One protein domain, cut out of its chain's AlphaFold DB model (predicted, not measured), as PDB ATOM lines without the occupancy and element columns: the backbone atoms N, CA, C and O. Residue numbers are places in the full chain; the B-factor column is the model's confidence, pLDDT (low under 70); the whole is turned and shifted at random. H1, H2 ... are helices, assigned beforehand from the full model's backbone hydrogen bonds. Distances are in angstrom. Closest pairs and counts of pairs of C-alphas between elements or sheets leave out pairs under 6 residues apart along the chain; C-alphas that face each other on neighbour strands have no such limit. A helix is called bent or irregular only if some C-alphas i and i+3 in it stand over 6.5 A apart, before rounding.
ATOM      1  N   ARG A   7     -19.884   6.666 -29.927       85.56
ATOM      2  CA  ARG A   7     -21.046   5.864 -30.323       85.56
ATOM      3  C   ARG A   7     -22.245   6.727 -30.707       85.56
ATOM      4  O   ARG A   7     -22.928   6.389 -31.665       85.56
ATOM      5  N   GLU A   8     -22.472   7.835 -30.007       87.94
ATOM      6  CA  GLU A   8     -23.501   8.813 -30.389       87.94
ATOM      7  C   GLU A   8     -23.219   9.357 -31.790       87.94
ATOM      8  O   GLU A   8     -24.096   9.312 -32.649       87.94
ATOM      9  N   ILE A   9     -21.973   9.764 -32.057       88.94
ATOM     10  CA  ILE A   9     -21.555  10.266 -33.375       88.94
ATOM     11  C   ILE A   9     -21.814   9.223 -34.472       88.94
ATOM     12  O   ILE A   9     -22.369   9.556 -35.514       88.94
ATOM     13  N   GLU A  10     -21.474   7.953 -34.231       89.56
ATOM     14  CA  GLU A  10     -21.710   6.873 -35.197       89.56
ATOM     15  C   GLU A  10     -23.206   6.672 -35.522       89.56
ATOM     16  O   GLU A  10     -23.557   6.407 -36.674       89.56
ATOM     17  N   ILE A  11     -24.097   6.806 -34.533       88.81
ATOM     18  CA  ILE A  11     -25.548   6.674 -34.741       88.81
ATOM     19  C   ILE A  11     -26.106   7.903 -35.466       88.81
ATOM     20  O   ILE A  11     -26.866   7.741 -36.422       88.81
ATOM     21  N   TYR A  12     -25.676   9.112 -35.090       91.50
ATOM     22  CA  TYR A  12     -26.004  10.343 -35.814       91.50
ATOM     23  C   TYR A  12     -25.591  10.258 -37.288       91.50
ATOM     24  O   TYR A  12     -26.393  10.553 -38.177       91.50
ATOM     25  N   ASP A  13     -24.369   9.796 -37.561       89.12
ATOM     26  CA  ASP A  13     -23.863   9.587 -38.917       89.12
ATOM     27  C   ASP A  13     -24.707   8.565 -39.676       89.12
ATOM     28  O   ASP A  13     -25.026   8.764 -40.850       89.12
ATOM     29  N   ARG A  14     -25.096   7.466 -39.026       88.75
ATOM     30  CA  ARG A  14     -25.913   6.435 -39.666       88.75
ATOM     31  C   ARG A  14     -27.292   6.958 -40.052       88.75
ATOM     32  O   ARG A  14     -27.686   6.767 -41.200       88.75
ATOM     33  N   ILE A  15     -28.001   7.610 -39.132       90.06
ATOM     34  CA  ILE A  15     -29.341   8.154 -39.390       90.06
ATOM     35  C   ILE A  15     -29.265   9.227 -40.481       90.06
ATOM     36  O   ILE A  15     -30.022   9.170 -41.448       90.06
ATOM     37  N   ALA A  16     -28.289  10.139 -40.403       90.44
ATOM     38  CA  ALA A  16     -28.085  11.161 -41.426       90.44
ATOM     39  C   ALA A  16     -27.798  10.556 -42.813       90.44
ATOM     40  O   ALA A  16     -28.300  11.057 -43.816       90.44
ATOM     41  N   ASN A  17     -27.042   9.455 -42.885       86.88
ATOM     42  CA  ASN A  17     -26.777   8.752 -44.142       86.88
ATOM     43  C   ASN A  17     -28.024   8.068 -44.724       86.88
ATOM     44  O   ASN A  17     -28.186   8.057 -45.943       86.88
ATOM     45  N   LEU A  18     -28.897   7.500 -43.884       86.06
ATOM     46  CA  LEU A  18     -30.160   6.901 -44.336       86.06
ATOM     47  C   LEU A  18     -31.084   7.975 -44.924       86.06
ATOM     48  O   LEU A  18     -31.510   7.854 -46.071       86.06
ATOM     49  N   ILE A  19     -31.273   9.073 -44.186       89.62
ATOM     50  CA  ILE A  19     -32.032  10.250 -44.628       89.62
ATOM     51  C   ILE A  19     -31.444  10.816 -45.933       89.62
ATOM     52  O   ILE A  19     -32.167  11.071 -46.897       89.62
ATOM     53  N   GLY A  20     -30.117  10.958 -46.006       84.00
ATOM     54  CA  GLY A  20     -29.423  11.415 -47.210       84.00
ATOM     55  C   GLY A  20     -29.629  10.486 -48.414       84.00
ATOM     56  O   GLY A  20     -29.820  10.959 -49.533       84.00
ATOM     57  N   GLY A  21     -29.655   9.167 -48.202       78.75
ATOM     58  CA  GLY A  21     -29.958   8.183 -49.244       78.75
ATOM     59  C   GLY A  21     -31.369   8.334 -49.827       78.75
ATOM     60  O   GLY A  21     -31.557   8.232 -51.047       78.75
ATOM     61  N   GLU A  22     -32.358   8.635 -48.986       82.62
ATOM     62  CA  GLU A  22     -33.726   8.919 -49.431       82.62
ATOM     63  C   GLU A  22     -33.814  10.223 -50.229       82.62
ATOM     64  O   GLU A  22     -34.397  10.245 -51.318       82.62
ATOM     65  N   MET A  23     -33.155  11.285 -49.758       85.75
ATOM     66  CA  MET A  23     -33.064  12.560 -50.482       85.75
ATOM     67  C   MET A  23     -32.445  12.370 -51.870       85.75
ATOM     68  O   MET A  23     -33.011  12.808 -52.870       85.75
ATOM     69  N   VAL A  24     -31.336  11.630 -51.967       75.44
ATOM     70  CA  VAL A  24     -30.689  11.298 -53.247       75.44
ATOM     71  C   VAL A  24     -31.638  10.529 -54.172       75.44
ATOM     72  O   VAL A  24     -31.685  10.781 -55.378       75.44
ATOM     73  N   THR A  25     -32.450   9.623 -53.626       73.94
ATOM     74  CA  THR A  25     -33.443   8.868 -54.404       73.94
ATOM     75  C   THR A  25     -34.533   9.784 -54.973       73.94
ATOM     76  O   THR A  25     -34.893   9.674 -56.152       73.94
ATOM     77  N   ILE A  26     -35.046  10.725 -54.175       76.50
ATOM     78  CA  ILE A  26     -35.988  11.759 -54.636       76.50
ATOM     79  C   ILE A  26     -35.328  12.639 -55.696       76.50
ATOM     80  O   ILE A  26     -35.947  12.955 -56.720       76.50
ATOM     81  N   GLU A  27     -34.059  12.990 -55.490       71.88
ATOM     82  CA  GLU A  27     -33.328  13.828 -56.417       71.88
ATOM     83  C   GLU A  27     -33.199  13.198 -57.802       71.88
ATOM     84  O   GLU A  27     -33.509  13.845 -58.808       71.88
ATOM     85  N   PHE A  28     -32.783  11.934 -57.869       66.62
ATOM     86  CA  PHE A  28     -32.698  11.202 -59.131       66.62
ATOM     87  C   PHE A  28     -34.053  11.170 -59.842       66.62
ATOM     88  O   PHE A  28     -34.153  11.559 -61.008       66.62
ATOM     89  N   ASN A  29     -35.126  10.843 -59.116       66.81
ATOM     90  CA  ASN A  29     -36.478  10.789 -59.671       66.81
ATOM     91  C   ASN A  29     -36.939  12.129 -60.274       66.81
ATOM     92  O   ASN A  29     -37.603  12.157 -61.318       66.81
ATOM     93  N   ILE A  30     -36.623  13.253 -59.626       67.19
ATOM     94  CA  ILE A  30     -37.021  14.586 -60.092       67.19
ATOM     95  C   ILE A  30     -36.116  15.075 -61.230       67.19
ATOM     96  O   ILE A  30     -36.637  15.652 -62.192       67.19
ATOM     97  N   LYS A  31     -34.798  14.834 -61.166       61.62
ATOM     98  CA  LYS A  31     -33.847  15.151 -62.249       61.62
ATOM     99  C   LYS A  31     -34.219  14.409 -63.530       61.62
ATOM    100  O   LYS A  31     -34.287  15.037 -64.585       61.62
ATOM    101  N   ASP A  32     -34.579  13.133 -63.435       55.88
ATOM    102  CA  ASP A  32     -34.960  12.312 -64.587       55.88
ATOM    103  C   ASP A  32     -36.264  12.783 -65.230       55.88
ATOM    104  O   ASP A  32     -36.299  13.073 -66.430       55.88
ATOM    105  N   LYS A  33     -37.326  12.973 -64.432       62.50
ATOM    106  CA  LYS A  33     -38.588  13.566 -64.917       62.50
ATOM    107  C   LYS A  33     -38.350  14.924 -65.564       62.50
ATOM    108  O   LYS A  33     -38.973  15.270 -66.566       62.50
ATOM    109  N   SER A  34     -37.420  15.690 -65.012       58.06
ATOM    110  CA  SER A  34     -37.149  17.029 -65.494       58.06
ATOM    111  C   SER A  34     -36.350  17.063 -66.777       58.06
ATOM    112  O   SER A  34     -36.711  17.819 -67.672       58.06
ATOM    113  N   LYS A  35     -35.346  16.202 -66.915       55.66
ATOM    114  CA  LYS A  35     -34.619  15.997 -68.165       55.66
ATOM    115  C   LYS A  35     -35.578  15.594 -69.287       55.66
ATOM    116  O   LYS A  35     -35.485  16.140 -70.381       55.66
ATOM    117  N   LEU A  36     -36.553  14.728 -68.998       49.50
ATOM    118  CA  LEU A  36     -37.599  14.350 -69.953       49.50
ATOM    119  C   LEU A  36     -38.459  15.540 -70.383       49.50
ATOM    120  O   LEU A  36     -38.631  15.762 -71.576       49.50
ATOM    121  N   GLU A  37     -38.958  16.342 -69.444       55.84
ATOM    122  CA  GLU A  37     -39.763  17.527 -69.771       55.84
ATOM    123  C   GLU A  37     -38.980  18.579 -70.573       55.84
ATOM    124  O   GLU A  37     -39.531  19.187 -71.488       55.84
ATOM    125  N   PHE A  38     -37.689  18.765 -70.283       58.84
ATOM    126  CA  PHE A  38     -36.819  19.663 -71.050       58.84
ATOM    127  C   PHE A  38     -36.530  19.153 -72.466       58.84
ATOM    128  O   PHE A  38     -36.436  19.958 -73.390       58.84
ATOM    129  N   LEU A  39     -36.394  17.837 -72.648       49.56
ATOM    130  CA  LEU A  39     -36.216  17.208 -73.964       49.56
ATOM    131  C   LEU A  39     -37.482  17.282 -74.830       49.56
ATOM    132  O   LEU A  39     -37.384  17.226 -76.051       49.56
ATOM    133  N   LEU A  40     -38.657  17.413 -74.208       50.00
ATOM    134  CA  LEU A  40     -39.944  17.584 -74.890       50.00
ATOM    135  C   LEU A  40     -40.231  19.036 -75.304       50.00
ATOM    136  O   LEU A  40     -41.166  19.269 -76.067       50.00
ATOM    137  N   CYS A  41     -39.455  20.003 -74.811       54.94
ATOM    138  CA  CYS A  41     -39.558  21.397 -75.231       54.94
ATOM    139  C   CYS A  41     -38.864  21.582 -76.585       54.94
ATOM    140  O   CYS A  41     -37.668  21.308 -76.719       54.94
ATOM    141  N   SER A  42     -39.608  22.076 -77.568       55.56
ATOM    142  CA  SER A  42     -39.156  22.278 -78.947       55.56
ATOM    143  C   SER A  42     -38.400  23.591 -79.118       55.56
ATOM    144  O   SER A  42     -37.532  23.684 -79.977       55.56
ATOM    145  N   THR A  43     -38.686  24.587 -78.276       62.69
ATOM    146  CA  THR A  43     -38.003  25.885 -78.301       62.69
ATOM    147  C   THR A  43     -37.355  26.206 -76.962       62.69
ATOM    148  O   THR A  43     -37.685  25.654 -75.907       62.69
ATOM    149  N   LEU A  44     -36.405  27.134 -76.992       62.72
ATOM    150  CA  LEU A  44     -35.775  27.637 -75.781       62.72
ATOM    151  C   LEU A  44     -36.757  28.432 -74.905       62.72
ATOM    152  O   LEU A  44     -36.689  28.352 -73.679       62.72
ATOM    153  N   GLU A  45     -37.733  29.105 -75.516       72.56
ATOM    154  CA  GLU A  45     -38.838  29.766 -74.814       72.56
ATOM    155  C   GLU A  45     -39.714  28.762 -74.049       72.56
ATOM    156  O   GLU A  45     -40.098  29.006 -72.902       72.56
ATOM    157  N   GLU A  46     -39.993  27.594 -74.639       70.44
ATOM    158  CA  GLU A  46     -40.700  26.505 -73.959       70.44
ATOM    159  C   GLU A  46     -39.890  25.953 -72.786       70.44
ATOM    160  O   GLU A  46     -40.443  25.785 -71.695       70.44
ATOM    161  N   LYS A  47     -38.576  25.757 -72.967       69.62
ATOM    162  CA  LYS A  47     -37.674  25.345 -71.881       69.62
ATOM    163  C   LYS A  47     -37.722  26.350 -70.738       69.62
ATOM    164  O   LYS A  47     -38.002  25.962 -69.611       69.62
ATOM    165  N   GLN A  48     -37.574  27.644 -71.021       73.81
ATOM    166  CA  GLN A  48     -37.686  28.696 -70.007       73.81
ATOM    167  C   GLN A  48     -39.056  28.717 -69.319       73.81
ATOM    168  O   GLN A  48     -39.137  28.917 -68.106       73.81
ATOM    169  N   LYS A  49     -40.148  28.502 -70.060       80.88
ATOM    170  CA  LYS A  49     -41.505  28.441 -69.500       80.88
ATOM    171  C   LYS A  49     -41.666  27.253 -68.548       80.88
ATOM    172  O   LYS A  49     -42.259  27.412 -67.478       80.88
ATOM    173  N   VAL A  50     -41.114  26.091 -68.899       77.94
ATOM    174  CA  VAL A  50     -41.090  24.896 -68.042       77.94
ATOM    175  C   VAL A  50     -40.213  25.123 -66.810       77.94
ATOM    176  O   VAL A  50     -40.678  24.869 -65.698       77.94
ATOM    177  N   THR A  51     -39.013  25.688 -66.963       77.19
ATOM    178  CA  THR A  51     -38.131  26.048 -65.840       77.19
ATOM    179  C   THR A  51     -38.827  27.009 -64.876       77.19
ATOM    180  O   THR A  51     -38.913  26.728 -63.683       77.19
ATOM    181  N   LYS A  52     -39.439  28.092 -65.378       81.44
ATOM    182  CA  LYS A  52     -40.206  29.053 -64.562       81.44
ATOM    183  C   LYS A  52     -41.377  28.388 -63.836       81.44
ATOM    184  O   LYS A  52     -41.658  28.723 -62.685       81.44
ATOM    185  N   LYS A  53     -42.065  27.435 -64.478       85.88
ATOM    186  CA  LYS A  53     -43.147  26.662 -63.848       85.88
ATOM    187  C   LYS A  53     -42.622  25.789 -62.703       85.88
ATOM    188  O   LYS A  53     -43.287  25.701 -61.674       85.88
ATOM    189  N   LYS A  54     -41.437  25.190 -62.850       83.56
ATOM    190  CA  LYS A  54     -40.785  24.393 -61.798       83.56
ATOM    191  C   LYS A  54     -40.324  25.238 -60.630       83.56
ATOM    192  O   LYS A  54     -40.648  24.892 -59.502       83.56
ATOM    193  N   VAL A  55     -39.670  26.366 -60.896       82.56
ATOM    194  CA  VAL A  55     -39.275  27.323 -59.853       82.56
ATOM    195  C   VAL A  55     -40.497  27.741 -59.033       82.56
ATOM    196  O   VAL A  55     -40.471  27.650 -57.811       82.56
ATOM    197  N   LYS A  56     -41.609  28.105 -59.689       85.19
ATOM    198  CA  LYS A  56     -42.866  28.441 -58.996       85.19
ATOM    199  C   LYS A  56     -43.440  27.274 -58.193       85.19
ATOM    200  O   LYS A  56     -43.938  27.494 -57.095       85.19
ATOM    201  N   ARG A  57     -43.392  26.054 -58.739       91.44
ATOM    202  CA  ARG A  57     -43.867  24.851 -58.046       91.44
ATOM    203  C   ARG A  57     -43.056  24.606 -56.777       91.44
ATOM    204  O   ARG A  57     -43.648  24.575 -55.712       91.44
ATOM    205  N   PHE A  58     -41.736  24.470 -56.883       87.62
ATOM    206  CA  PHE A  58     -40.887  24.171 -55.728       87.62
ATOM    207  C   PHE A  58     -40.906  25.296 -54.697       87.62
ATOM    208  O   PHE A  58     -40.968  25.008 -53.510       87.62
ATOM    209  N   LYS A  59     -40.980  26.562 -55.128       87.44
ATOM    210  CA  LYS A  59     -41.178  27.684 -54.204       87.44
ATOM    211  C   LYS A  59     -42.467  27.536 -53.391       87.44
ATOM    212  O   LYS A  59     -42.424  27.686 -52.182       87.44
ATOM    213  N   LYS A  60     -43.578  27.166 -54.039       89.94
ATOM    214  CA  LYS A  60     -44.854  26.916 -53.354       89.94
ATOM    215  C   LYS A  60     -44.765  25.756 -52.353       89.94
ATOM    216  O   LYS A  60     -45.345  25.860 -51.284       89.94
ATOM    217  N   GLU A  61     -44.079  24.666 -52.697       89.50
ATOM    218  CA  GLU A  61     -43.895  23.532 -51.773       89.50
ATOM    219  C   GLU A  61     -43.036  23.929 -50.557       89.50
ATOM    220  O   GLU A  61     -43.355  23.552 -49.436       89.50
ATOM    221  N   ILE A  62     -41.991  24.741 -50.760       88.00
ATOM    222  CA  ILE A  62     -41.151  25.281 -49.675       88.00
ATOM    223  C   ILE A  62     -41.956  26.223 -48.774       88.00
ATOM    224  O   ILE A  62     -41.846  26.146 -47.559       88.00
ATOM    225  N   ASP A  63     -42.788  27.089 -49.357       84.44
ATOM    226  CA  ASP A  63     -43.624  28.036 -48.605       84.44
ATOM    227  C   ASP A  63     -44.698  27.335 -47.749       84.44
ATOM    228  O   ASP A  63     -45.244  27.945 -46.834       84.44
ATOM    229  N   ASN A  64     -44.998  26.065 -48.045       86.75
ATOM    230  CA  ASN A  64     -45.926  25.229 -47.283       86.75
ATOM    231  C   ASN A  64     -45.228  24.330 -46.247       86.75
ATOM    232  O   ASN A  64     -45.912  23.563 -45.571       86.75
ATOM    233  N   CYS A  65     -43.894  24.363 -46.157       86.31
ATOM    234  CA  CYS A  65     -43.155  23.587 -45.165       86.31
ATOM    235  C   CYS A  65     -43.433  24.107 -43.751       86.31
ATOM    236  O   CYS A  65     -43.725  25.288 -43.555       86.31
ATOM    237  N   SER A  66     -43.332  23.214 -42.769       86.12
ATOM    238  CA  SER A  66     -43.589  23.547 -41.373       86.12
ATOM    239  C   SER A  66     -42.508  24.484 -40.804       86.12
ATOM    240  O   SER A  66     -41.378  24.542 -41.309       86.12
ATOM    241  N   GLU A  67     -42.846  25.240 -39.754       86.31
ATOM    242  CA  GLU A  67     -41.902  26.169 -39.111       86.31
ATOM    243  C   GLU A  67     -40.702  25.424 -38.501       86.31
ATOM    244  O   GLU A  67     -39.586  25.944 -38.501       86.31
ATOM    245  N   GLU A  68     -40.919  24.178 -38.074       86.56
ATOM    246  CA  GLU A  68     -39.933  23.276 -37.476       86.56
ATOM    247  C   GLU A  68     -38.762  22.973 -38.418       86.56
ATOM    248  O   GLU A  68     -37.627  22.858 -37.955       86.56
ATOM    249  N   ILE A  69     -39.003  22.877 -39.733       91.38
ATOM    250  CA  ILE A  69     -37.949  22.582 -40.718       91.38
ATOM    251  C   ILE A  69     -37.446  23.824 -41.464       91.38
ATOM    252  O   ILE A  69     -36.349  23.801 -42.029       91.38
ATOM    253  N   ALA A  70     -38.204  24.926 -41.451       87.06
ATOM    254  CA  ALA A  70     -37.906  26.137 -42.219       87.06
ATOM    255  C   ALA A  70     -36.506  26.712 -41.933       87.06
ATOM    256  O   ALA A  70     -35.816  27.145 -42.859       87.06
ATOM    257  N   GLY A  71     -36.058  26.663 -40.672       87.12
ATOM    258  CA  GLY A  71     -34.725  27.119 -40.268       87.12
ATOM    259  C   GLY A  71     -33.591  26.377 -40.983       87.12
ATOM    260  O   GLY A  71     -32.681  27.011 -41.517       87.12
ATOM    261  N   TYR A  72     -33.672  25.048 -41.080       92.06
ATOM    262  CA  TYR A  72     -32.657  24.234 -41.763       92.06
ATOM    263  C   TYR A  72     -32.664  24.461 -43.276       92.06
ATOM    264  O   TYR A  72     -31.603  24.504 -43.900       92.06
ATOM    265  N   LEU A  73     -33.846  24.654 -43.873       89.00
ATOM    266  CA  LEU A  73     -33.967  24.939 -45.305       89.00
ATOM    267  C   LEU A  73     -33.284  26.257 -45.687       89.00
ATOM    268  O   LEU A  73     -32.679  26.331 -46.754       89.00
ATOM    269  N   LEU A  74     -33.354  27.278 -44.828       85.44
ATOM    270  CA  LEU A  74     -32.662  28.552 -45.043       85.44
ATOM    271  C   LEU A  74     -31.141  28.386 -45.002       85.44
ATOM    272  O   LEU A  74     -30.461  28.850 -45.913       85.44
ATOM    273  N   VAL A  75     -30.619  27.656 -44.011       86.50
ATOM    274  CA  VAL A  75     -29.180  27.353 -43.926       86.50
ATOM    275  C   VAL A  75     -28.705  26.629 -45.187       86.50
ATOM    276  O   VAL A  75     -27.674  26.985 -45.750       86.50
ATOM    277  N   LEU A  76     -29.483  25.658 -45.677       84.94
ATOM    278  CA  LEU A  76     -29.176  24.910 -46.901       84.94
ATOM    279  C   LEU A  76     -29.251  25.765 -48.169       84.94
ATOM    280  O   LEU A  76     -28.477  25.553 -49.105       84.94
ATOM    281  N   ALA A  77     -30.165  26.733 -48.205       82.12
ATOM    282  CA  ALA A  77     -30.291  27.662 -49.317       82.12
ATOM    283  C   ALA A  77     -29.044  28.547 -49.469       82.12
ATOM    284  O   ALA A  77     -28.643  28.805 -50.604       82.12
ATOM    285  N   ASP A  78     -28.431  28.962 -48.356       82.00
ATOM    286  CA  ASP A  78     -27.260  29.849 -48.334       82.00
ATOM    287  C   ASP A  78     -25.958  29.152 -48.768       82.00
ATOM    288  O   ASP A  78     -25.041  29.795 -49.278       82.00
ATOM    289  N   ILE A  79     -25.864  27.829 -48.604       80.94
ATOM    290  CA  ILE A  79     -24.655  27.044 -48.921       80.94
ATOM    291  C   ILE A  79     -24.679  26.381 -50.306       80.94
ATOM    292  O   ILE A  79     -23.704  25.729 -50.687       80.94
ATOM    293  N   PHE A  80     -25.766  26.538 -51.071       72.81
ATOM    294  CA  PHE A  80     -25.970  25.875 -52.366       72.81
ATOM    295  C   PHE A  80     -24.843  26.141 -53.381       72.81
ATOM    296  O   PHE A  80     -24.396  25.216 -54.061       72.81
ATOM    297  N   ASP A  81     -24.318  27.366 -53.431       65.50
ATOM    298  CA  ASP A  81     -23.329  27.782 -54.438       65.50
ATOM    299  C   ASP A  81     -21.867  27.461 -54.062       65.50
ATOM    300  O   ASP A  81     -20.955  27.649 -54.867       65.50
ATOM    301  N   ASN A  82     -21.613  26.915 -52.868       61.50
ATOM    302  CA  ASN A  82     -20.255  26.771 -52.323       61.50
ATOM    303  C   ASN A  82     -19.533  25.469 -52.736       61.50
ATOM    304  O   ASN A  82     -18.451  25.174 -52.234       61.50
ATOM    305  N   GLY A  83     -20.117  24.649 -53.621       56.28
ATOM    306  CA  GLY A  83     -19.510  23.397 -54.110       56.28
ATOM    307  C   GLY A  83     -19.368  22.274 -53.067       56.28
ATOM    308  O   GLY A  83     -18.946  21.172 -53.413       56.28
ATOM    309  N   GLN A  84     -19.753  22.522 -51.812       64.19
ATOM    310  CA  GLN A  84     -19.714  21.575 -50.687       64.19
ATOM    311  C   GLN A  84     -21.112  21.175 -50.186       64.19
ATOM    312  O   GLN A  84     -21.242  20.615 -49.101       64.19
ATOM    313  N   TYR A  85     -22.154  21.417 -50.989       73.88
ATOM    314  CA  TYR A  85     -23.557  21.248 -50.599       73.88
ATOM    315  C   TYR A  85     -23.854  19.916 -49.893       73.88
ATOM    316  O   TYR A  85     -24.424  19.929 -48.814       73.88
ATOM    317  N   TYR A  86     -23.419  18.772 -50.438       71.88
ATOM    318  CA  TYR A  86     -23.709  17.459 -49.837       71.88
ATOM    319  C   TYR A  86     -22.979  17.209 -48.509       71.88
ATOM    320  O   TYR A  86     -23.502  16.513 -47.640       71.88
ATOM    321  N   LEU A  87     -21.775  17.768 -48.339       71.50
ATOM    322  CA  LEU A  87     -21.025  17.642 -47.088       71.50
ATOM    323  C   LEU A  87     -21.719  18.446 -45.982       71.50
ATOM    324  O   LEU A  87     -21.972  17.930 -44.896       71.50
ATOM    325  N   GLU A  88     -22.090  19.684 -46.296       80.19
ATOM    326  CA  GLU A  88     -22.764  20.580 -45.361       80.19
ATOM    327  C   GLU A  88     -24.224  20.173 -45.104       80.19
ATOM    328  O   GLU A  88     -24.702  20.257 -43.975       80.19
ATOM    329  N   GLN A  89     -24.917  19.607 -46.097       86.81
ATOM    330  CA  GLN A  89     -26.230  18.975 -45.932       86.81
ATOM    331  C   GLN A  89     -26.195  17.860 -44.883       86.81
ATOM    332  O   GLN A  89     -27.122  17.747 -44.079       86.81
ATOM    333  N   GLY A  90     -25.132  17.050 -44.863       86.25
ATOM    334  CA  GLY A  90     -24.937  16.031 -43.835       86.25
ATOM    335  C   GLY A  90     -24.861  16.637 -42.430       86.25
ATOM    336  O   GLY A  90     -25.492  16.124 -41.509       86.25
ATOM    337  N   ASN A  91     -24.160  17.762 -42.267       88.62
ATOM    338  CA  ASN A  91     -24.034  18.460 -40.980       88.62
ATOM    339  C   ASN A  91     -25.353  19.103 -40.530       88.62
ATOM    340  O   ASN A  91     -25.745  18.978 -39.367       88.62
ATOM    341  N   VAL A  92     -26.074  19.742 -41.455       90.81
ATOM    342  CA  VAL A  92     -27.401  20.316 -41.183       90.81
ATOM    343  C   VAL A  92     -28.396  19.216 -40.807       90.81
ATOM    344  O   VAL A  92     -29.156  19.372 -39.857       90.81
ATOM    345  N   THR A  93     -28.326  18.059 -41.471       93.81
ATOM    346  CA  THR A  93     -29.170  16.896 -41.159       93.81
ATOM    347  C   THR A  93     -28.869  16.319 -39.781       93.81
ATOM    348  O   THR A  93     -29.796  16.002 -39.046       93.81
ATOM    349  N   LYS A  94     -27.597  16.241 -39.375       93.25
ATOM    350  CA  LYS A  94     -27.245  15.858 -37.996       93.25
ATOM    351  C   LYS A  94     -27.768  16.854 -36.968       93.25
ATOM    352  O   LYS A  94     -28.220  16.430 -35.914       93.25
ATOM    353  N   SER A  95     -27.748  18.148 -37.289       93.25
ATOM    354  CA  SER A  95     -28.306  19.188 -36.415       93.25
ATOM    355  C   SER A  95     -29.818  19.009 -36.253       93.25
ATOM    356  O   SER A  95     -30.304  18.965 -35.132       93.25
ATOM    357  N   PHE A  96     -30.543  18.762 -37.348       95.56
ATOM    358  CA  PHE A  96     -31.968  18.417 -37.306       95.56
ATOM    359  C   PHE A  96     -32.248  17.168 -36.450       95.56
ATOM    360  O   PHE A  96     -33.140  17.184 -35.606       95.56
ATOM    361  N   ILE A  97     -31.462  16.096 -36.610       94.69
ATOM    362  CA  ILE A  97     -31.611  14.891 -35.777       94.69
ATOM    363  C   ILE A  97     -31.333  15.226 -34.304       94.69
ATOM    364  O   ILE A  97     -32.061  14.766 -33.434       94.69
ATOM    365  N   SER A  98     -30.320  16.044 -34.016       93.69
ATOM    366  CA  SER A  98     -29.979  16.441 -32.646       93.69
ATOM    367  C   SER A  98     -31.063  17.294 -31.991       93.69
ATOM    368  O   SER A  98     -31.246  17.205 -30.783       93.69
ATOM    369  N   ASP A  99     -31.780  18.112 -32.756       93.25
ATOM    370  CA  ASP A  99     -32.786  19.014 -32.195       93.25
ATOM    371  C   ASP A  99     -34.115  18.297 -31.898       93.25
ATOM    372  O   ASP A  99     -34.805  18.660 -30.944       93.25
ATOM    373  N   TYR A 100     -34.462  17.257 -32.669       93.56
ATOM    374  CA  TYR A 100     -35.766  16.581 -32.567       93.56
ATOM    375  C   TYR A 100     -35.709  15.109 -32.126       93.56
ATOM    376  O   TYR A 100     -36.725  14.568 -31.692       93.56
ATOM    377  N   TYR A 101     -34.549  14.454 -32.218       93.50
ATOM    378  CA  TYR A 101     -34.392  13.011 -31.993       93.50
ATOM    379  C   TYR A 101     -33.183  12.653 -31.109       93.50
ATOM    380  O   TYR A 101     -32.783  11.489 -31.086       93.50
ATOM    381  N   ASP A 102     -32.600  13.591 -30.350       93.12
ATOM    382  CA  ASP A 102     -31.463  13.278 -29.459       93.12
ATOM    383  C   ASP A 102     -31.831  12.206 -28.426       93.12
ATOM    384  O   ASP A 102     -31.114  11.218 -28.284       93.12
ATOM    385  N   ASP A 103     -33.005  12.307 -27.796       91.94
ATOM    386  CA  ASP A 103     -33.483  11.297 -26.844       91.94
ATOM    387  C   ASP A 103     -33.597   9.895 -27.482       91.94
ATOM    388  O   ASP A 103     -33.278   8.890 -26.838       91.94
ATOM    389  N   LEU A 104     -33.978   9.805 -28.764       90.38
ATOM    390  CA  LEU A 104     -33.981   8.547 -29.516       90.38
ATOM    391  C   LEU A 104     -32.556   8.022 -29.703       90.38
ATOM    392  O   LEU A 104     -32.301   6.838 -29.475       90.38
ATOM    393  N   VAL A 105     -31.615   8.888 -30.082       90.12
ATOM    394  CA  VAL A 105     -30.202   8.511 -30.213       90.12
ATOM    395  C   VAL A 105     -29.670   7.991 -28.876       90.12
ATOM    396  O   VAL A 105     -29.052   6.928 -28.846       90.12
ATOM    397  N   GLN A 106     -29.992   8.644 -27.756       90.38
ATOM    398  CA  GLN A 106     -29.603   8.184 -26.418       90.38
ATOM    399  C   GLN A 106     -30.163   6.796 -26.078       90.38
ATOM    400  O   GLN A 106     -29.472   5.985 -25.450       90.38
ATOM    401  N   ILE A 107     -31.404   6.498 -26.479       89.12
ATOM    402  CA  ILE A 107     -32.003   5.165 -26.316       89.12
ATOM    403  C   ILE A 107     -31.214   4.135 -27.131       89.12
ATOM    404  O   ILE A 107     -30.770   3.128 -26.578       89.12
ATOM    405  N   LEU A 108     -30.956   4.410 -28.411       87.25
ATOM    406  CA  LEU A 108     -30.239   3.496 -29.304       87.25
ATOM    407  C   LEU A 108     -28.801   3.218 -28.837       87.25
ATOM    408  O   LEU A 108     -28.323   2.085 -28.942       87.25
ATOM    409  N   VAL A 109     -28.121   4.221 -28.271       88.38
ATOM    410  CA  VAL A 109     -26.793   4.055 -27.657       88.38
ATOM    411  C   VAL A 109     -26.859   3.112 -26.454       88.38
ATOM    412  O   VAL A 109     -26.026   2.212 -26.338       88.38
ATOM    413  N   LYS A 110     -27.852   3.281 -25.571       86.31
ATOM    414  CA  LYS A 110     -28.023   2.447 -24.367       86.31
ATOM    415  C   LYS A 110     -28.394   1.005 -24.694       86.31
ATOM    416  O   LYS A 110     -27.939   0.095 -24.006       86.31
ATOM    417  N   GLU A 111     -29.197   0.794 -25.732       82.81
ATOM    418  CA  GLU A 111     -29.594  -0.543 -26.185       82.81
ATOM    419  C   GLU A 111     -28.443  -1.319 -26.841       82.81
ATOM    420  O   GLU A 111     -28.567  -2.524 -27.057       82.81
ATOM    421  N   ASN A 112     -27.319  -0.653 -27.141       72.12
ATOM    422  CA  ASN A 112     -26.163  -1.227 -27.828       72.12
ATOM    423  C   ASN A 112     -26.553  -1.990 -29.108       72.12
ATOM    424  O   ASN A 112     -25.934  -2.998 -29.456       72.12
ATOM    425  N   LYS A 113     -27.600  -1.517 -29.800       66.31
ATOM    426  CA  LYS A 113     -28.027  -2.075 -31.086       66.31
ATOM    427  C   LYS A 113     -26.879  -1.979 -32.081       66.31
ATOM    428  O   LYS A 113     -26.136  -0.986 -32.092       66.31
ATOM    429  N   ASP A 114     -26.720  -3.012 -32.904       67.75
ATOM    430  CA  ASP A 114     -25.771  -2.942 -34.003       67.75
ATOM    431  C   ASP A 114     -26.250  -1.861 -34.982       67.75
ATOM    432  O   ASP A 114     -27.420  -1.793 -35.350       67.75
ATOM    433  N   ILE A 115     -25.333  -0.989 -35.399       61.91
ATOM    434  CA  ILE A 115     -25.595   0.058 -36.395       61.91
ATOM    435  C   ILE A 115     -26.028  -0.580 -37.719       61.91
ATOM    436  O   ILE A 115     -26.759   0.040 -38.497       61.91
ATOM    437  N   SER A 116     -25.583  -1.818 -37.964       60.34
ATOM    438  CA  SER A 116     -26.006  -2.607 -39.112       60.34
ATOM    439  C   SER A 116     -27.510  -2.899 -39.091       60.34
ATOM    440  O   SER A 116     -28.100  -2.892 -40.157       60.34
ATOM    441  N   ASP A 117     -28.168  -2.998 -37.934       65.38
ATOM    442  CA  ASP A 117     -29.605  -3.303 -37.842       65.38
ATOM    443  C   ASP A 117     -30.514  -2.090 -38.131       65.38
ATOM    444  O   ASP A 117     -31.734  -2.224 -38.239       65.38
ATOM    445  N   LEU A 118     -29.937  -0.894 -38.307       65.56
ATOM    446  CA  LEU A 118     -30.659   0.336 -38.646       65.56
ATOM    447  C   LEU A 118     -30.974   0.383 -40.156       65.56
ATOM    448  O   LEU A 118     -30.406   1.202 -40.882       65.56
ATOM    449  N   TYR A 119     -31.801  -0.541 -40.658       66.50
ATOM    450  CA  TYR A 119     -32.253  -0.550 -42.062       66.50
ATOM    451  C   TYR A 119     -33.666   0.002 -42.263       66.50
ATOM    452  O   TYR A 119     -33.944   0.500 -43.351       66.50
ATOM    453  N   ASP A 120     -34.520  -0.056 -41.241       79.00
ATOM    454  CA  ASP A 120     -35.896   0.440 -41.302       79.00
ATOM    455  C   ASP A 120     -36.080   1.603 -40.322       79.00
ATOM    456  O   ASP A 120     -36.405   1.432 -39.145       79.00
ATOM    457  N   LEU A 121     -35.731   2.802 -40.798       83.62
ATOM    458  CA  LEU A 121     -35.716   4.008 -39.976       83.62
ATOM    459  C   LEU A 121     -37.127   4.378 -39.489       83.62
ATOM    460  O   LEU A 121     -37.269   4.842 -38.358       83.62
ATOM    461  N   GLU A 122     -38.152   4.123 -40.306       87.12
ATOM    462  CA  GLU A 122     -39.559   4.337 -39.959       87.12
ATOM    463  C   GLU A 122     -39.970   3.449 -38.782       87.12
ATOM    464  O   GLU A 122     -40.449   3.955 -37.763       87.12
ATOM    465  N   ASP A 123     -39.702   2.144 -38.866       85.00
ATOM    466  CA  ASP A 123     -40.003   1.201 -37.787       85.00
ATOM    467  C   ASP A 123     -39.266   1.568 -36.492       85.00
ATOM    468  O   ASP A 123     -39.833   1.506 -35.400       85.00
ATOM    469  N   ILE A 124     -38.002   1.988 -36.577       85.00
ATOM    470  CA  ILE A 124     -37.203   2.360 -35.400       85.00
ATOM    471  C   ILE A 124     -37.763   3.607 -34.717       85.00
ATOM    472  O   ILE A 124     -37.865   3.643 -33.489       85.00
ATOM    473  N   ILE A 125     -38.135   4.623 -35.488       87.25
ATOM    474  CA  ILE A 125     -38.649   5.886 -34.956       87.25
ATOM    475  C   ILE A 125     -40.035   5.677 -34.350       87.25
ATOM    476  O   ILE A 125     -40.269   6.043 -33.194       87.25
ATOM    477  N   THR A 126     -40.923   5.003 -35.079       89.38
ATOM    478  CA  THR A 126     -42.302   4.760 -34.641       89.38
ATOM    479  C   THR A 126     -42.376   3.801 -33.451       89.38
ATOM    480  O   THR A 126     -43.117   4.066 -32.503       89.38
ATOM    481  N   SER A 127     -41.567   2.733 -33.422       87.12
ATOM    482  CA  SER A 127     -41.526   1.786 -32.291       87.12
ATOM    483  C   SER A 127     -41.005   2.404 -30.991       87.12
ATOM    484  O   SER A 127     -41.352   1.926 -29.911       87.12
ATOM    485  N   ASN A 128     -40.228   3.487 -31.079       87.06
ATOM    486  CA  ASN A 128     -39.764   4.264 -29.929       87.06
ATOM    487  C   ASN A 128     -40.682   5.454 -29.591       87.06
ATOM    488  O   ASN A 128     -40.364   6.233 -28.694       87.06
ATOM    489  N   GLY A 129     -41.830   5.585 -30.268       88.50
ATOM    490  CA  GLY A 129     -42.850   6.594 -29.973       88.50
ATOM    491  C   GLY A 129     -42.584   7.982 -30.559       88.50
ATOM    492  O   GLY A 129     -43.227   8.939 -30.131       88.50
ATOM    493  N   TYR A 130     -41.662   8.098 -31.516       90.19
ATOM    494  CA  TYR A 130     -41.368   9.347 -32.218       90.19
ATOM    495  C   TYR A 130     -42.173   9.454 -33.518       90.19
ATOM    496  O   TYR A 130     -42.575   8.448 -34.107       90.19
ATOM    497  N   ASP A 131     -42.406  10.687 -33.970       88.19
ATOM    498  CA  ASP A 131     -43.144  10.962 -35.202       88.19
ATOM    499  C   ASP A 131     -42.230  10.882 -36.428       88.19
ATOM    500  O   ASP A 131     -41.382  11.743 -36.639       88.19
ATOM    501  N   TYR A 132     -42.424   9.872 -37.274       91.56
ATOM    502  CA  TYR A 132     -41.665   9.743 -38.517       91.56
ATOM    503  C   TYR A 132     -42.048  10.791 -39.574       91.56
ATOM    504  O   TYR A 132     -41.237  11.111 -40.447       91.56
ATOM    505  N   GLN A 133     -43.248  11.377 -39.489       92.50
ATOM    506  CA  GLN A 133     -43.725  12.339 -40.480       92.50
ATOM    507  C   GLN A 133     -42.832  13.581 -40.542       92.50
ATOM    508  O   GLN A 133     -42.573  14.090 -41.630       92.50
ATOM    509  N   LEU A 134     -42.269  14.016 -39.413       92.12
ATOM    510  CA  LEU A 134     -41.349  15.151 -39.381       92.12
ATOM    511  C   LEU A 134     -40.041  14.875 -40.154       92.12
ATOM    512  O   LEU A 134     -39.493  15.786 -40.776       92.12
ATOM    513  N   ILE A 135     -39.548  13.627 -40.178       92.94
ATOM    514  CA  ILE A 135     -38.411  13.240 -41.037       92.94
ATOM    515  C   ILE A 135     -38.811  13.267 -42.508       92.94
ATOM    516  O   ILE A 135     -38.061  13.786 -43.336       92.94
ATOM    517  N   VAL A 136     -39.987  12.736 -42.839       91.56
ATOM    518  CA  VAL A 136     -40.515  12.746 -44.209       91.56
ATOM    519  C   VAL A 136     -40.643  14.185 -44.720       91.56
ATOM    520  O   VAL A 136     -40.177  14.503 -45.818       91.56
ATOM    521  N   ASP A 137     -41.197  15.076 -43.902       92.19
ATOM    522  CA  ASP A 137     -41.363  16.492 -44.218       92.19
ATOM    523  C   ASP A 137     -40.006  17.186 -44.393       92.19
ATOM    524  O   ASP A 137     -39.810  17.924 -45.363       92.19
ATOM    525  N   TYR A 138     -39.031  16.884 -43.529       94.56
ATOM    526  CA  TYR A 138     -37.652  17.353 -43.671       94.56
ATOM    527  C   TYR A 138     -37.014  16.880 -44.989       94.56
ATOM    528  O   TYR A 138     -36.479  17.694 -45.748       94.56
ATOM    529  N   ILE A 139     -37.125  15.588 -45.321       92.62
ATOM    530  CA  ILE A 139     -36.609  14.999 -46.567       92.62
ATOM    531  C   ILE A 139     -37.194  15.707 -47.789       92.62
ATOM    532  O   ILE A 139     -36.448  16.114 -48.691       92.62
ATOM    533  N   PHE A 140     -38.513  15.899 -47.825       91.06
ATOM    534  CA  PHE A 140     -39.166  16.591 -48.932       91.06
ATOM    535  C   PHE A 140     -38.799  18.074 -48.980       91.06
ATOM    536  O   PHE A 140     -38.531  18.587 -50.069       91.06
ATOM    537  N   GLY A 141     -38.737  18.755 -47.837       91.38
ATOM    538  CA  GLY A 141     -38.362  20.164 -47.738       91.38
ATOM    539  C   GLY A 141     -36.965  20.430 -48.297       91.38
ATOM    540  O   GLY A 141     -36.801  21.278 -49.180       91.38
ATOM    541  N   VAL A 142     -35.968  19.655 -47.858       90.88
ATOM    542  CA  VAL A 142     -34.574  19.763 -48.327       90.88
ATOM    543  C   VAL A 142     -34.477  19.467 -49.821       90.88
ATOM    544  O   VAL A 142     -33.867  20.232 -50.571       90.88
ATOM    545  N   SER A 143     -35.140  18.402 -50.280       89.25
ATOM    546  CA  SER A 143     -35.178  18.041 -51.702       89.25
ATOM    547  C   SER A 143     -35.792  19.163 -52.550       89.25
ATOM    548  O   SER A 143     -35.257  19.540 -53.593       89.25
ATOM    549  N   ASN A 144     -36.908  19.742 -52.100       89.00
ATOM    550  CA  ASN A 144     -37.577  20.840 -52.793       89.00
ATOM    551  C   ASN A 144     -36.710  22.106 -52.827       89.00
ATOM    552  O   ASN A 144     -36.663  22.768 -53.867       89.00
ATOM    553  N   MET A 145     -35.998  22.419 -51.737       87.75
ATOM    554  CA  MET A 145     -35.064  23.547 -51.664       87.75
ATOM    555  C   MET A 145     -33.916  23.399 -52.665       87.75
ATOM    556  O   MET A 145     -33.662  24.316 -53.450       87.75
ATOM    557  N   TYR A 146     -33.292  22.220 -52.715       85.94
ATOM    558  CA  TYR A 146     -32.267  21.900 -53.707       85.94
ATOM    559  C   TYR A 146     -32.770  22.151 -55.136       85.94
ATOM    560  O   TYR A 146     -32.124  22.836 -55.932       85.94
ATOM    561  N   PHE A 147     -33.960  21.640 -55.468       83.56
ATOM    562  CA  PHE A 147     -34.523  21.805 -56.806       83.56
ATOM    563  C   PHE A 147     -34.911  23.236 -57.132       83.56
ATOM    564  O   PHE A 147     -34.728  23.669 -58.271       83.56
ATOM    565  N   TYR A 148     -35.436  23.974 -56.160       85.75
ATOM    566  CA  TYR A 148     -35.717  25.390 -56.327       85.75
ATOM    567  C   TYR A 148     -34.452  26.155 -56.735       85.75
ATOM    568  O   TYR A 148     -34.478  26.838 -57.761       85.75
ATOM    569  N   GLN A 149     -33.348  25.980 -56.004       78.62
ATOM    570  CA  GLN A 149     -32.081  26.654 -56.302       78.62
ATOM    571  C   GLN A 149     -31.480  26.191 -57.635       78.62
ATOM    572  O   GLN A 149     -31.088  27.017 -58.459       78.62
ATOM    573  N   TYR A 150     -31.520  24.886 -57.916       80.88
ATOM    574  CA  TYR A 150     -31.056  24.330 -59.186       80.88
ATOM    575  C   TYR A 150     -31.802  24.906 -60.400       80.88
ATOM    576  O   TYR A 150     -31.181  25.325 -61.370       80.88
ATOM    577  N   TYR A 151     -33.139  24.957 -60.387       76.12
ATOM    578  CA  TYR A 151     -33.880  25.517 -61.528       76.12
ATOM    579  C   TYR A 151     -33.785  27.037 -61.611       76.12
ATOM    580  O   TYR A 151     -33.936  27.589 -62.702       76.12
ATOM    581  N   LYS A 152     -33.560  27.712 -60.482       79.50
ATOM    582  CA  LYS A 152     -33.334  29.153 -60.447       79.50
ATOM    583  C   LYS A 152     -32.010  29.512 -61.123       79.50
ATOM    584  O   LYS A 152     -32.036  30.356 -62.009       79.50
ATOM    585  N   SER A 153     -30.918  28.802 -60.829       72.12
ATOM    586  CA  SER A 153     -29.615  29.054 -61.468       72.12
ATOM    587  C   SER A 153     -29.630  28.820 -62.985       72.12
ATOM    588  O   SER A 153     -28.941  29.507 -63.735       72.12
ATOM    589  N   LEU A 154     -30.485  27.916 -63.479       69.19
ATOM    590  CA  LEU A 154     -30.695  27.705 -64.919       69.19
ATOM    591  C   LEU A 154     -31.403  28.873 -65.632       69.19
ATOM    592  O   LEU A 154     -31.407  28.911 -66.863       69.19
ATOM    593  N   LEU A 155     -32.037  29.795 -64.900       67.31
ATOM    594  CA  LEU A 155     -32.675  30.988 -65.467       67.31
ATOM    595  C   LEU A 155     -31.717  32.185 -65.591       67.31
ATOM    596  O   LEU A 155     -32.070  33.134 -66.288       67.31
TER     597      LEU A 155
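Overview. This is residues 7 to 155 of the 502 residues of an uncharacterized protein of Flavobacterium psychrotolerans (UniProt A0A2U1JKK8). Picture a rod built along one long helix, H1, which is crossed near residues 12 to 20 by H4 and near residues 19 to 27 by H7, while H5 packs on its first residues, 7 to 12. At the far end of H1 the chain folds back into H2, and H1 and H2 open from there as a narrow V; H7 runs side by side with H2, and H3, H4 and H7 make a small up-and-down bundle, with the short H6 near H7. The printed part has 149 residues with seven named helices, in the order H1 to H7, and no named strand; the class is all helix. It is only just compact, close to loose, with a radius of gyration of the C-alphas of 17.4 A, and it spans 59 by 27 by 25 A.

Along the chain. Begin at C-alpha 7, at (-21.046, 5.864, -30.323); from there H1, residues 7 to 39, runs 47.6 A to C-alpha 39 at (-36.216, 17.208, -73.964). After a tight link, look for H2 in residues 44 to 63, 28.3 A long. Next comes H3, residues 67 to 78, 17.7 A; it is irregular, for C-alphas 68 and 71 are 7.0 A apart. Read on to H4, residues 85 to 100, 22.3 A, and then to H5, residues 102 to 110, 12.5 A. H6 is residues 121 to 127, 9.9 A. Last, find H7 in residues 133 to 153, 30.3 A long, ending at C-alpha 153 at (-29.615, 29.054, -61.468).

Arrangement. Start with H1, the hub, which touches four helices. At its first residues, 7 to 12, it touches H5, closest at the C-alphas of Glu 8 and Val 109, 6.4 A apart, at a steep tilt of 56 degrees, opposite ways. With residues 12 to 20 it touches H4, at a steep tilt of 54 degrees, opposite ways; the closest C-alphas are those of Ala 16 and Thr 93, 5.8 A apart. With residues 19 to 27 it touches H7, closest at the C-alphas of Met 23 and Ile 139, 5.8 A apart, at a steep tilt of 47 degrees, the same way. With residues 37 to 38 it only just touches H2, with 3 pairs of C-alphas within 8 A; the closest, Phe 38 and Lys 47, are 5.8 A apart. H1 and H2 form a helical hairpin at a shallow tilt of 33 degrees, only just short of steep. Now look outward from H7. It touches H2 with 21 pairs of C-alphas within 8 A, closest at Phe 58 and Tyr 148, 5.3 A, at a shallow tilt of 32 degrees, opposite ways. H7 also touches H3, where the C-alphas of Ile 69 and Tyr 138 come to 6.0 A, at a shallow tilt of 31 degrees, the same way. H3 and H4 form a helical hairpin, closest at the C-alphas of Tyr 72 and Val 92, 6.6 A apart. H3, H4 and H7 are a bundle, up and down, each running against the one before it in the chain. H6 is near H7, and it is close to H1 but not clearly touching, with the C-alphas of Ile 15 and Leu 121 7.6 A apart. Among the pairs that are apart are H2 and H5, and H1 and H3. In H1, H2, H4, H5, H6 and H7 every O i to N i+4 pair is within hydrogen-bond range; in H3 it is 6 of 8.

Size, cuts and confidence. The two C-alphas farthest apart, those of Thr 43 and Lys 110, are 59.6 A apart. The printed part has no cut, and no link is long. The mean pLDDT of the printed part is 80.8; look for values under 70 at residues 28 to 44, 47, 81 to 84, 113 to 119 and 154 to 155.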